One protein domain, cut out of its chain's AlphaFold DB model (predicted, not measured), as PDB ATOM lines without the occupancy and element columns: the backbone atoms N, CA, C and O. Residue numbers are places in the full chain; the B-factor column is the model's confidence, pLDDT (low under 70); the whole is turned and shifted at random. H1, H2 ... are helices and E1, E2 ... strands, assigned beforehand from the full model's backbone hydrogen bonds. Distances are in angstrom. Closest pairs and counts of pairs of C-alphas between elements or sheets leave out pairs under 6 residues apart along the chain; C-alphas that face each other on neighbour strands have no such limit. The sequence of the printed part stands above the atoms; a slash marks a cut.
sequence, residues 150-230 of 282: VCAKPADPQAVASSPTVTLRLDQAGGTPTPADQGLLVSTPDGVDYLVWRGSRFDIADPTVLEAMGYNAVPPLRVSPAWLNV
ATOM      1  N   VAL A 150     263.062 312.268 236.613       93.00
ATOM      2  CA  VAL A 150     262.533 310.896 236.546       93.00
ATOM      3  C   VAL A 150     263.226 310.037 237.589       93.00
ATOM      4  O   VAL A 150     264.436 309.819 237.543       93.00
ATOM      5  N   CYS A 151     262.441 309.517 238.523       92.19
ATOM      6  CA  CYS A 151     262.911 308.640 239.581       92.19
ATOM      7  C   CYS A 151     262.566 307.185 239.252       92.19
ATOM      8  O   CYS A 151     261.427 306.883 238.891       92.19
ATOM      9  N   ALA A 152     263.524 306.280 239.438       92.69
ATOM     10  CA  ALA A 152     263.259 304.849 239.505       92.69
ATOM     11  C   ALA A 152     263.119 304.412 240.961       92.69
ATOM     12  O   ALA A 152     263.953 304.740 241.803       92.69
ATOM     13  N   LYS A 153     262.093 303.612 241.233       92.38
ATOM     14  CA  LYS A 153     262.010 302.775 242.424       92.38
ATOM     15  C   LYS A 153     262.260 301.330 241.986       92.38
ATOM     16  O   LYS A 153     261.393 300.776 241.299       92.38
ATOM     17  N   PRO A 154     263.419 300.735 242.321       90.62
ATOM     18  CA  PRO A 154     263.699 299.344 241.996       90.62
ATOM     19  C   PRO A 154     262.670 298.392 242.610       90.62
ATOM     20  O   PRO A 154     262.024 298.728 243.607       90.62
ATOM     21  N   ALA A 155     262.529 297.202 242.025       87.06
ATOM     22  CA  ALA A 155     261.750 296.145 242.660       87.06
ATOM     23  C   ALA A 155     262.416 295.716 243.973       87.06
ATOM     24  O   ALA A 155     263.629 295.509 244.015       87.06
ATOM     25  N   ASP A 156     261.613 295.553 245.019       84.19
ATOM     26  CA  ASP A 156     262.058 294.995 246.291       84.19
ATOM     27  C   ASP A 156     262.374 293.498 246.101       84.19
ATOM     28  O   ASP A 156     261.472 292.735 245.731       84.19
ATOM     29  N   PRO A 157     263.628 293.058 246.318       77.12
ATOM     30  CA  PRO A 157     264.013 291.659 246.169       77.12
ATOM     31  C   PRO A 157     263.320 290.713 247.160       77.12
ATOM     32  O   PRO A 157     263.247 289.519 246.885       77.12
ATOM     33  N   GLN A 158     262.840 291.214 248.304       80.69
ATOM     34  CA  GLN A 158     262.250 290.395 249.370       80.69
ATOM     35  C   GLN A 158     260.718 290.336 249.320       80.69
ATOM     36  O   GLN A 158     260.100 289.538 250.026       80.69
ATOM     37  N   ALA A 159     260.088 291.161 248.487       82.06
ATOM     38  CA  ALA A 159     258.640 291.211 248.365       82.06
ATOM     39  C   ALA A 159     258.117 290.190 247.339       82.06
ATOM     40  O   ALA A 159     258.612 290.096 246.217       82.06
ATOM     41  N   VAL A 160     257.043 289.481 247.704       72.62
ATOM     42  CA  VAL A 160     256.412 288.421 246.887       72.62
ATOM     43  C   VAL A 160     255.887 288.945 245.540       72.62
ATOM     44  O   VAL A 160     255.867 288.216 244.553       72.62
ATOM     45  N   ALA A 161     255.494 290.220 245.478       75.38
ATOM     46  CA  ALA A 161     255.055 290.884 244.255       75.38
ATOM     47  C   ALA A 161     255.540 292.341 244.239       75.38
ATOM     48  O   ALA A 161     254.817 293.254 244.635       75.38
ATOM     49  N   SER A 162     256.782 292.562 243.801       81.44
ATOM     50  CA  SER A 162     257.319 293.906 243.566       81.44
ATOM     51  C   SER A 162     257.763 294.076 242.120       81.44
ATOM     52  O   SER A 162     258.542 293.282 241.593       81.44
ATOM     53  N   SER A 163     257.258 295.129 241.483       84.50
ATOM     54  CA  SER A 163     257.642 295.559 240.141       84.50
ATOM     55  C   SER A 163     258.366 296.903 240.210       84.50
ATOM     56  O   SER A 163     257.963 297.771 240.995       84.50
ATOM     57  N   PRO A 164     259.394 297.129 239.373       91.25
ATOM     58  CA  PRO A 164     260.044 298.428 239.318       91.25
ATOM     59  C   PRO A 164     259.040 299.497 238.878       91.25
ATOM     60  O   PRO A 164     258.249 299.280 237.960       91.25
ATOM     61  N   THR A 165     259.068 300.655 239.530       92.12
ATOM     62  CA  THR A 165     258.155 301.772 239.243       92.12
ATOM     63  C   THR A 165     258.946 302.996 238.806       92.12
ATOM     64  O   THR A 165     260.060 303.225 239.276       92.12
ATOM     65  N   VAL A 166     258.364 303.789 237.907       94.81
ATOM     66  CA  VAL A 166     258.935 305.053 237.439       94.81
ATOM     67  C   VAL A 166     258.012 306.188 237.843       94.81
ATOM     68  O   VAL A 166     256.808 306.116 237.611       94.81
ATOM     69  N   THR A 167     258.584 307.240 238.419       93.12
ATOM     70  CA  THR A 167     257.852 308.447 238.801       93.12
ATOM     71  C   THR A 167     258.441 309.642 238.071       93.12
ATOM     72  O   THR A 167     259.634 309.915 238.196       93.12
ATOM     73  N   LEU A 168     257.598 310.375 237.346       92.38
ATOM     74  CA  LEU A 168     257.935 311.678 236.778       92.38
ATOM     75  C   LEU A 168     257.530 312.774 237.770       92.38
ATOM     76  O   LEU A 168     256.372 312.843 238.178       92.38
ATOM     77  N   ARG A 169     258.481 313.623 238.154       90.38
ATOM     78  CA  ARG A 169     258.247 314.808 238.985       90.38
ATOM     79  C   ARG A 169     258.482 316.050 238.136       90.38
ATOM     80  O   ARG A 169     259.568 316.223 237.591       90.38
ATOM     81  N   LEU A 170     257.456 316.885 238.032       89.94
ATOM     82  CA  LEU A 170     257.526 318.207 237.411       89.94
ATOM     83  C   LEU A 170     257.845 319.249 238.495       89.94
ATOM     84  O   LEU A 170     257.612 318.986 239.676       89.94
ATOM     85  N   ASP A 171     258.390 320.405 238.108       83.00
ATOM     86  CA  ASP A 171     258.652 321.548 239.005       83.00
ATOM     87  C   ASP A 171     259.644 321.304 240.141       83.00
ATOM     88  O   ASP A 171     259.700 322.059 241.113       83.00
ATOM     89  N   GLN A 172     260.440 320.241 240.047       77.75
ATOM     90  CA  GLN A 172     261.342 319.836 241.115       77.75
ATOM     91  C   GLN A 172     262.646 319.311 240.530       77.75
ATOM     92  O   GLN A 172     262.727 318.173 240.065       77.75
ATOM     93  N   ALA A 173     263.689 320.137 240.625       69.38
ATOM     94  CA  ALA A 173     265.061 319.656 240.572       69.38
ATOM     95  C   ALA A 173     265.380 319.008 241.921       69.38
ATOM     96  O   ALA A 173     265.309 319.660 242.963       69.38
ATOM     97  N   GLY A 174     265.691 317.717 241.917       69.50
ATOM     98  CA  GLY A 174     265.982 316.996 243.147       69.50
ATOM     99  C   GLY A 174     266.975 315.866 242.942       69.50
ATOM    100  O   GLY A 174     267.138 315.351 241.839       69.50
ATOM    101  N   GLY A 175     267.606 315.473 244.045       79.06
ATOM    102  CA  GLY A 175     268.602 314.411 244.101       79.06
ATOM    103  C   GLY A 175     269.992 314.943 244.432       79.06
ATOM    104  O   GLY A 175     270.347 316.074 244.113       79.06
ATOM    105  N   THR A 176     270.784 314.113 245.099       85.69
ATOM    106  CA  THR A 176     272.219 314.337 245.252       85.69
ATOM    107  C   THR A 176     272.931 313.686 244.072       85.69
ATOM    108  O   THR A 176     272.676 312.504 243.819       85.69
ATOM    109  N   PRO A 177     273.809 314.405 243.352       86.75
ATOM    110  CA  PRO A 177     274.601 313.805 242.289       86.75
ATOM    111  C   PRO A 177     275.376 312.594 242.806       86.75
ATOM    112  O   PRO A 177     275.962 312.638 243.888       86.75
ATOM    113  N   THR A 178     275.387 311.518 242.024       88.69
ATOM    114  CA  THR A 178     276.235 310.361 242.309       88.69
ATOM    115  C   THR A 178     277.707 310.771 242.162       88.69
ATOM    116  O   THR A 178     278.045 311.423 241.168       88.69
ATOM    117  N   PRO A 179     278.584 310.416 243.119       89.44
ATOM    118  CA  PRO A 179     280.024 310.642 243.009       89.44
ATOM    119  C   PRO A 179     280.617 310.087 241.707       89.44
ATOM    120  O   PRO A 179     280.136 309.101 241.150       89.44
ATOM    121  N   ALA A 180     281.669 310.732 241.196       86.44
ATOM    122  CA  ALA A 180     282.216 310.434 239.869       86.44
ATOM    123  C   ALA A 180     282.904 309.059 239.760       86.44
ATOM    124  O   ALA A 180     283.144 308.590 238.642       86.44
ATOM    125  N   ASP A 181     283.226 308.456 240.899       86.19
ATOM    126  CA  ASP A 181     283.829 307.142 241.124       86.19
ATOM    127  C   ASP A 181     282.785 306.041 241.399       86.19
ATOM    128  O   ASP A 181     283.141 304.871 241.510       86.19
ATOM    129  N   GLN A 182     281.495 306.386 241.464       88.38
ATOM    130  CA  GLN A 182     280.412 305.445 241.746       88.38
ATOM    131  C   GLN A 182     279.517 305.224 240.527       88.38
ATOM    132  O   GLN A 182     279.088 306.167 239.861       88.38
ATOM    133  N   GLY A 183     279.209 303.956 240.254       91.81
ATOM    134  CA  GLY A 183     278.231 303.528 239.258       91.81
ATOM    135  C   GLY A 183     277.132 302.688 239.899       91.81
ATOM    136  O   GLY A 183     277.305 302.126 240.980       91.81
ATOM    137  N   LEU A 184     275.982 302.608 239.236       93.12
ATOM    138  CA  LEU A 184     274.890 301.729 239.639       93.12
ATOM    139  C   LEU A 184     274.772 300.583 238.645       93.12
ATOM    140  O   LEU A 184     274.548 300.815 237.458       93.12
ATOM    141  N   LEU A 185     274.884 299.354 239.142       94.75
ATOM    142  CA  LEU A 185     274.558 298.164 238.372       94.75
ATOM    143  C   LEU A 185     273.041 297.961 238.394       94.75
ATOM    144  O   LEU A 185     272.433 297.838 239.462       94.75
ATOM    145  N   VAL A 186     272.426 297.943 237.215       95.12
ATOM    146  CA  VAL A 186     270.979 297.795 237.053       95.12
ATOM    147  C   VAL A 186     270.665 296.685 236.063       95.12
ATOM    148  O   VAL A 186     271.451 296.421 235.163       95.12
ATOM    149  N   SER A 187     269.501 296.062 236.210       94.25
ATOM    150  CA  SER A 187     269.011 295.030 235.293       94.25
ATOM    151  C   SER A 187     267.585 295.346 234.861       94.25
ATOM    152  O   SER A 187     266.784 295.862 235.654       94.25
ATOM    153  N   THR A 188     267.255 295.062 233.607       92.81
ATOM    154  CA  THR A 188     265.894 295.188 233.078       92.81
ATOM    155  C   THR A 188     265.124 293.863 233.191       92.81
ATOM    156  O   THR A 188     265.713 292.812 233.440       92.81
ATOM    157  N   PRO A 189     263.780 293.860 233.074       89.69
ATOM    158  CA  PRO A 189     262.980 292.638 233.236       89.69
ATOM    159  C   PRO A 189     263.276 291.520 232.222       89.69
ATOM    160  O   PRO A 189     262.882 290.382 232.453       89.69
ATOM    161  N   ASP A 190     263.940 291.843 231.114       89.19
ATOM    162  CA  ASP A 190     264.457 290.915 230.099       89.19
ATOM    163  C   ASP A 190     265.786 290.242 230.502       89.19
ATOM    164  O   ASP A 190     266.247 289.348 229.798       89.19
ATOM    165  N   GLY A 191     266.374 290.625 231.641       88.38
ATOM    166  CA  GLY A 191     267.595 290.034 232.189       88.38
ATOM    167  C   GLY A 191     268.892 290.620 231.632       88.38
ATOM    168  O   GLY A 191     269.944 290.015 231.819       88.38
ATOM    169  N   VAL A 192     268.830 291.762 230.941       91.38
ATOM    170  CA  VAL A 192     270.025 292.465 230.454       91.38
ATOM    171  C   VAL A 192     270.545 293.415 231.530       91.38
ATOM    172  O   VAL A 192     269.786 294.209 232.094       91.38
ATOM    173  N   ASP A 193     271.850 293.344 231.790       94.00
ATOM    174  CA  ASP A 193     272.523 294.161 232.793       94.00
ATOM    175  C   ASP A 193     273.179 295.393 232.163       94.00
ATOM    176  O   ASP A 193     273.815 295.338 231.112       94.00
ATOM    177  N   TYR A 194     273.050 296.523 232.851       95.44
ATOM    178  CA  TYR A 194     273.602 297.806 232.446       95.44
ATOM    179  C   TYR A 194     274.352 298.445 233.610       95.44
ATOM    180  O   TYR A 194     273.929 298.375 234.767       95.44
ATOM    181  N   LEU A 195     275.428 299.162 233.295       95.06
ATOM    182  CA  LEU A 195     276.070 300.068 234.238       95.06
ATOM    183  C   LEU A 195     275.575 301.491 233.985       95.06
ATOM    184  O   LEU A 195     275.723 302.025 232.886       95.06
ATOM    185  N   VAL A 196     275.016 302.132 235.007       95.31
ATOM    186  CA  VAL A 196     274.697 303.561 234.984       95.31
ATOM    187  C   VAL A 196     275.834 304.322 235.644       95.31
ATOM    188  O   VAL A 196     276.085 304.174 236.838       95.31
ATOM    189  N   TRP A 197     276.522 305.155 234.869       93.56
ATOM    190  CA  TRP A 197     277.671 305.920 235.341       93.56
ATOM    191  C   TRP A 197     277.718 307.287 234.666       93.56
ATOM    192  O   TRP A 197     277.516 307.401 233.457       93.56
ATOM    193  N   ARG A 198     277.957 308.345 235.454       91.38
ATOM    194  CA  ARG A 198     278.062 309.739 234.973       91.38
ATOM    195  C   ARG A 198     276.916 310.161 234.037       91.38
ATOM    196  O   ARG A 198     277.133 310.816 233.022       91.38
ATOM    197  N   GLY A 199     275.689 309.767 234.379       91.44
ATOM    198  CA  GLY A 199     274.484 310.136 233.631       91.44
ATOM    199  C   GLY A 199     274.297 309.405 232.299       91.44
ATOM    200  O   GLY A 199     273.442 309.809 231.524       91.44
ATOM    201  N   SER A 200     275.063 308.349 232.023       95.38
ATOM    202  CA  SER A 200     274.894 307.497 230.840       95.38
ATOM    203  C   SER A 200     274.648 306.049 231.250       95.38
ATOM    204  O   SER A 200     275.090 305.617 232.317       95.38
ATOM    205  N   ARG A 201     273.957 305.297 230.393       96.00
ATOM    206  CA  ARG A 201     273.829 303.840 230.512       96.00
ATOM    207  C   ARG A 201     274.838 303.157 229.603       96.00
ATOM    208  O   ARG A 201     275.009 303.582 228.465       96.00
ATOM    209  N   PHE A 202     275.464 302.092 230.069       95.50
ATOM    210  CA  PHE A 202     276.378 301.290 229.271       95.50
ATOM    211  C   PHE A 202     275.937 299.830 229.338       95.50
ATOM    212  O   PHE A 202     275.756 299.299 230.433       95.50
ATOM    213  N   ASP A 203     275.725 299.218 228.176       94.94
ATOM    214  CA  ASP A 203     275.381 297.800 228.060       94.94
ATOM    215  C   ASP A 203     276.571 296.937 228.495       94.94
ATOM    216  O   ASP A 203     277.718 297.247 228.159       94.94
ATOM    217  N   ILE A 204     276.320 295.879 229.258       93.50
ATOM    218  CA  ILE A 204     277.344 294.944 229.718       93.50
ATOM    219  C   ILE A 204     277.324 293.727 228.800       93.50
ATOM    220  O   ILE A 204     276.685 292.714 229.067       93.50
ATOM    221  N   ALA A 205     278.078 293.828 227.707       87.69
ATOM    222  CA  ALA A 205     278.149 292.771 226.702       87.69
ATOM    223  C   ALA A 205     278.988 291.557 227.149       87.69
ATOM    224  O   ALA A 205     278.866 290.479 226.570       87.69
ATOM    225  N   ASP A 206     279.863 291.732 228.144       86.38
ATOM    226  CA  ASP A 206     280.741 290.684 228.669       86.38
ATOM    227  C   ASP A 206     280.718 290.678 230.212       86.38
ATOM    228  O   ASP A 206     281.200 291.634 230.832       86.38
ATOM    229  N   PRO A 207     280.203 289.608 230.856       82.88
ATOM    230  CA  PRO A 207     280.147 289.501 232.314       82.88
ATOM    231  C   PRO A 207     281.510 289.604 233.010       82.88
ATOM    232  O   PRO A 207     281.572 290.035 234.160       82.88
ATOM    233  N   THR A 208     282.619 289.269 232.337       86.38
ATOM    234  CA  THR A 208     283.971 289.379 232.923       86.38
ATOM    235  C   THR A 208     284.347 290.827 233.251       86.38
ATOM    236  O   THR A 208     285.164 291.089 234.137       86.38
ATOM    237  N   VAL A 209     283.700 291.799 232.598       88.62
ATOM    238  CA  VAL A 209     283.895 293.223 232.876       88.62
ATOM    239  C   VAL A 209     283.355 293.602 234.255       88.62
ATOM    240  O   VAL A 209     283.942 294.459 234.916       88.62
ATOM    241  N   LEU A 210     282.298 292.940 234.741       88.56
ATOM    242  CA  LEU A 210     281.791 293.157 236.100       88.56
ATOM    243  C   LEU A 210     282.837 292.792 237.150       88.56
ATOM    244  O   LEU A 210     282.999 293.519 238.127       88.56
ATOM    245  N   GLU A 211     283.574 291.704 236.940       87.12
ATOM    246  CA  GLU A 211     284.656 291.293 237.834       87.12
ATOM    247  C   GLU A 211     285.806 292.300 237.824       87.12
ATOM    248  O   GLU A 211     286.215 292.769 238.886       87.12
ATOM    249  N   ALA A 212     286.250 292.723 236.637       86.19
ATOM    250  CA  ALA A 212     287.310 293.721 236.497       86.19
ATOM    251  C   ALA A 212     286.954 295.084 237.126       86.19
ATOM    252  O   ALA A 212     287.843 295.807 237.576       86.19
ATOM    253  N   MET A 213     285.665 295.436 237.169       86.88
ATOM    254  CA  MET A 213     285.160 296.669 237.784       86.88
ATOM    255  C   MET A 213     284.746 296.503 239.259       86.88
ATOM    256  O   MET A 213     284.328 297.481 239.874       86.88
ATOM    257  N   GLY A 214     284.842 295.299 239.835       87.38
ATOM    258  CA  GLY A 214     284.496 295.037 241.239       87.38
ATOM    259  C   GLY A 214     282.999 294.866 241.536       87.38
ATOM    260  O   GLY A 214     282.604 294.892 242.700       87.38
ATOM    261  N   TYR A 215     282.159 294.659 240.519       88.50
ATOM    262  CA  TYR A 215     280.705 294.479 240.650       88.50
ATOM    263  C   TYR A 215     280.252 293.011 240.719       88.50
ATOM    264  O   TYR A 215     279.065 292.757 240.871       88.50
ATOM    265  N   ASN A 216     281.165 292.034 240.654       85.56
ATOM    266  CA  ASN A 216     280.816 290.602 240.624       85.56
ATOM    267  C   ASN A 216     279.952 290.138 241.820       85.56
ATOM    268  O   ASN A 216     279.100 289.270 241.682       85.56
ATOM    269  N   ALA A 217     280.152 290.731 243.002       86.75
ATOM    270  CA  ALA A 217     279.379 290.415 244.208       86.75
ATOM    271  C   ALA A 217     278.188 291.367 244.449       86.75
ATOM    272  O   ALA A 217     277.520 291.269 245.479       86.75
ATOM    273  N   VAL A 218     277.938 292.315 243.540       89.94
ATOM    274  CA  VAL A 218     276.894 293.334 243.687       89.94
ATOM    275  C   VAL A 218     275.639 292.861 242.951       89.94
ATOM    276  O   VAL A 218     275.671 292.741 241.730       89.94
ATOM    277  N   PRO A 219     274.516 292.601 243.644       90.06
ATOM    278  CA  PRO A 219     273.279 292.240 242.964       90.06
ATOM    279  C   PRO A 219     272.746 293.441 242.159       90.06
ATOM    280  O   PRO A 219     272.652 294.544 242.712       90.06
ATOM    281  N   PRO A 220     272.366 293.259 240.881       92.19
ATOM    282  CA  PRO A 220     271.850 294.348 240.064       92.19
ATOM    283  C   PRO A 220     270.490 294.836 240.576       92.19
ATOM    284  O   PRO A 220     269.605 294.053 240.935       92.19
ATOM    285  N   LEU A 221     270.282 296.152 240.556       93.19
ATOM    286  CA  LEU A 221     268.983 296.743 240.869       93.19
ATOM    287  C   LEU A 221     268.027 296.543 239.692       93.19
ATOM    288  O   LEU A 221     268.248 297.071 238.604       93.19
ATOM    289  N   ARG A 222     266.921 295.828 239.910       93.44
ATOM    290  CA  ARG A 222     265.891 295.664 238.875       93.44
ATOM    291  C   ARG A 222     265.137 296.972 238.660       93.44
ATOM    292  O   ARG A 222     264.421 297.416 239.557       93.44
ATOM    293  N   VAL A 223     265.271 297.566 237.476       95.19
ATOM    294  CA  VAL A 223     264.659 298.850 237.092       95.19
ATOM    295  C   VAL A 223     263.743 298.696 235.879       95.19
ATOM    296  O   VAL A 223     263.753 297.686 235.180       95.19
ATOM    297  N   SER A 224     262.909 299.704 235.629       94.44
ATOM    298  CA  SER A 224     262.042 299.727 234.449       94.44
ATOM    299  C   SER A 224     262.819 300.205 233.215       94.44
ATOM    300  O   SER A 224     263.551 301.198 233.320       94.44
ATOM    301  N   PRO A 225     262.594 299.606 232.027       94.06
ATOM    302  CA  PRO A 225     263.159 300.097 230.770       94.06
ATOM    303  C   PRO A 225     262.807 301.564 230.486       94.06
ATOM    304  O   PRO A 225     263.604 302.289 229.898       94.06
ATOM    305  N   ALA A 226     261.638 302.028 230.945       94.00
ATOM    306  CA  ALA A 226     261.194 303.407 230.752       94.00
ATOM    307  C   ALA A 226     262.108 304.425 231.451       94.00
ATOM    308  O   ALA A 226     262.356 305.488 230.896       94.00
ATOM    309  N   TRP A 227     262.638 304.099 232.636       95.25
ATOM    310  CA  TRP A 227     263.617 304.955 233.313       95.25
ATOM    311  C   TRP A 227     264.989 304.864 232.648       95.25
ATOM    312  O   TRP A 227     265.623 305.887 232.412       95.25
ATOM    313  N   LEU A 228     265.425 303.651 232.293       95.00
ATOM    314  CA  LEU A 228     266.732 303.441 231.669       95.00
ATOM    315  C   LEU A 228     266.852 304.194 230.332       95.00
ATOM    316  O   LEU A 228     267.899 304.760 230.040       95.00
ATOM    317  N   ASN A 229     265.771 304.265 229.551       94.62
ATOM    318  CA  ASN A 229     265.724 304.980 228.270       94.62
ATOM    319  C   ASN A 229     265.795 306.513 228.389       94.62
ATOM    320  O   ASN A 229     265.986 307.180 227.375       94.62
ATOM    321  N   VAL A 230     265.659 307.079 229.593       94.44
ATOM    322  CA  VAL A 230     265.905 308.513 229.835       94.44
ATOM    323  C   VAL A 230     267.403 308.826 229.762       94.44
ATOM    324  O   VAL A 230     267.788 309.947 229.437       94.44
TER     325      VAL A 230
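This is residues 150 to 230 of the 282 residues of an uncharacterized protein of Kutzneria sp. 744 (UniProt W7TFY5). With little regular structure, a small three-stranded sheet, E3-E4-E5, and a separate hairpin, E1-E2, are joined by long loops, with short H2 by the gap between them and short H1 beyond the sheet's far side. The 81 printed residues run E1 E2 E3 E4 E5 H1 H2, both sheets antiparallel, class mixed, 31 residues in named elements. The whole is compact, radius of gyration of the C-alphas 13.3 A, spanning 41 by 34 by 20 A.

E3, residues 184 to 187, E4, 193 to 197, and E5, 200 to 203, form a meander, each strand the antiparallel neighbour of the one before; N 186 and O 194, 2.9 A, and N 202 and O 195, 2.8 A, are within hydrogen-bond range. H2, residues 225 to 228, only grazes this sheet. Its closest C-alpha to E1, residues 150 to 153, is Trp 227, 6.2 A from that of Ala 152. E1 and E2, residues 165 to 169, form a hairpin; N 151 and O 167 are 2.9 A apart. H1, residues 208 to 212, is not on the three-stranded sheet; its O i to N i+4 pair is within range, and H2 is too short for one.

E2 measures 13.0 A and E4 13.1 A. C-alpha 150 is at (262.533, 310.896, 236.546), C-alpha 228 at (266.732, 303.441, 231.669).

The farthest C-alphas, Asp 171 and Thr 208, are 41.4 A apart. The printed part has no cut. Links E1 to E2, E2 to E3 and H1 to H2 are long. Residues 173 to 174 have pLDDT under 70.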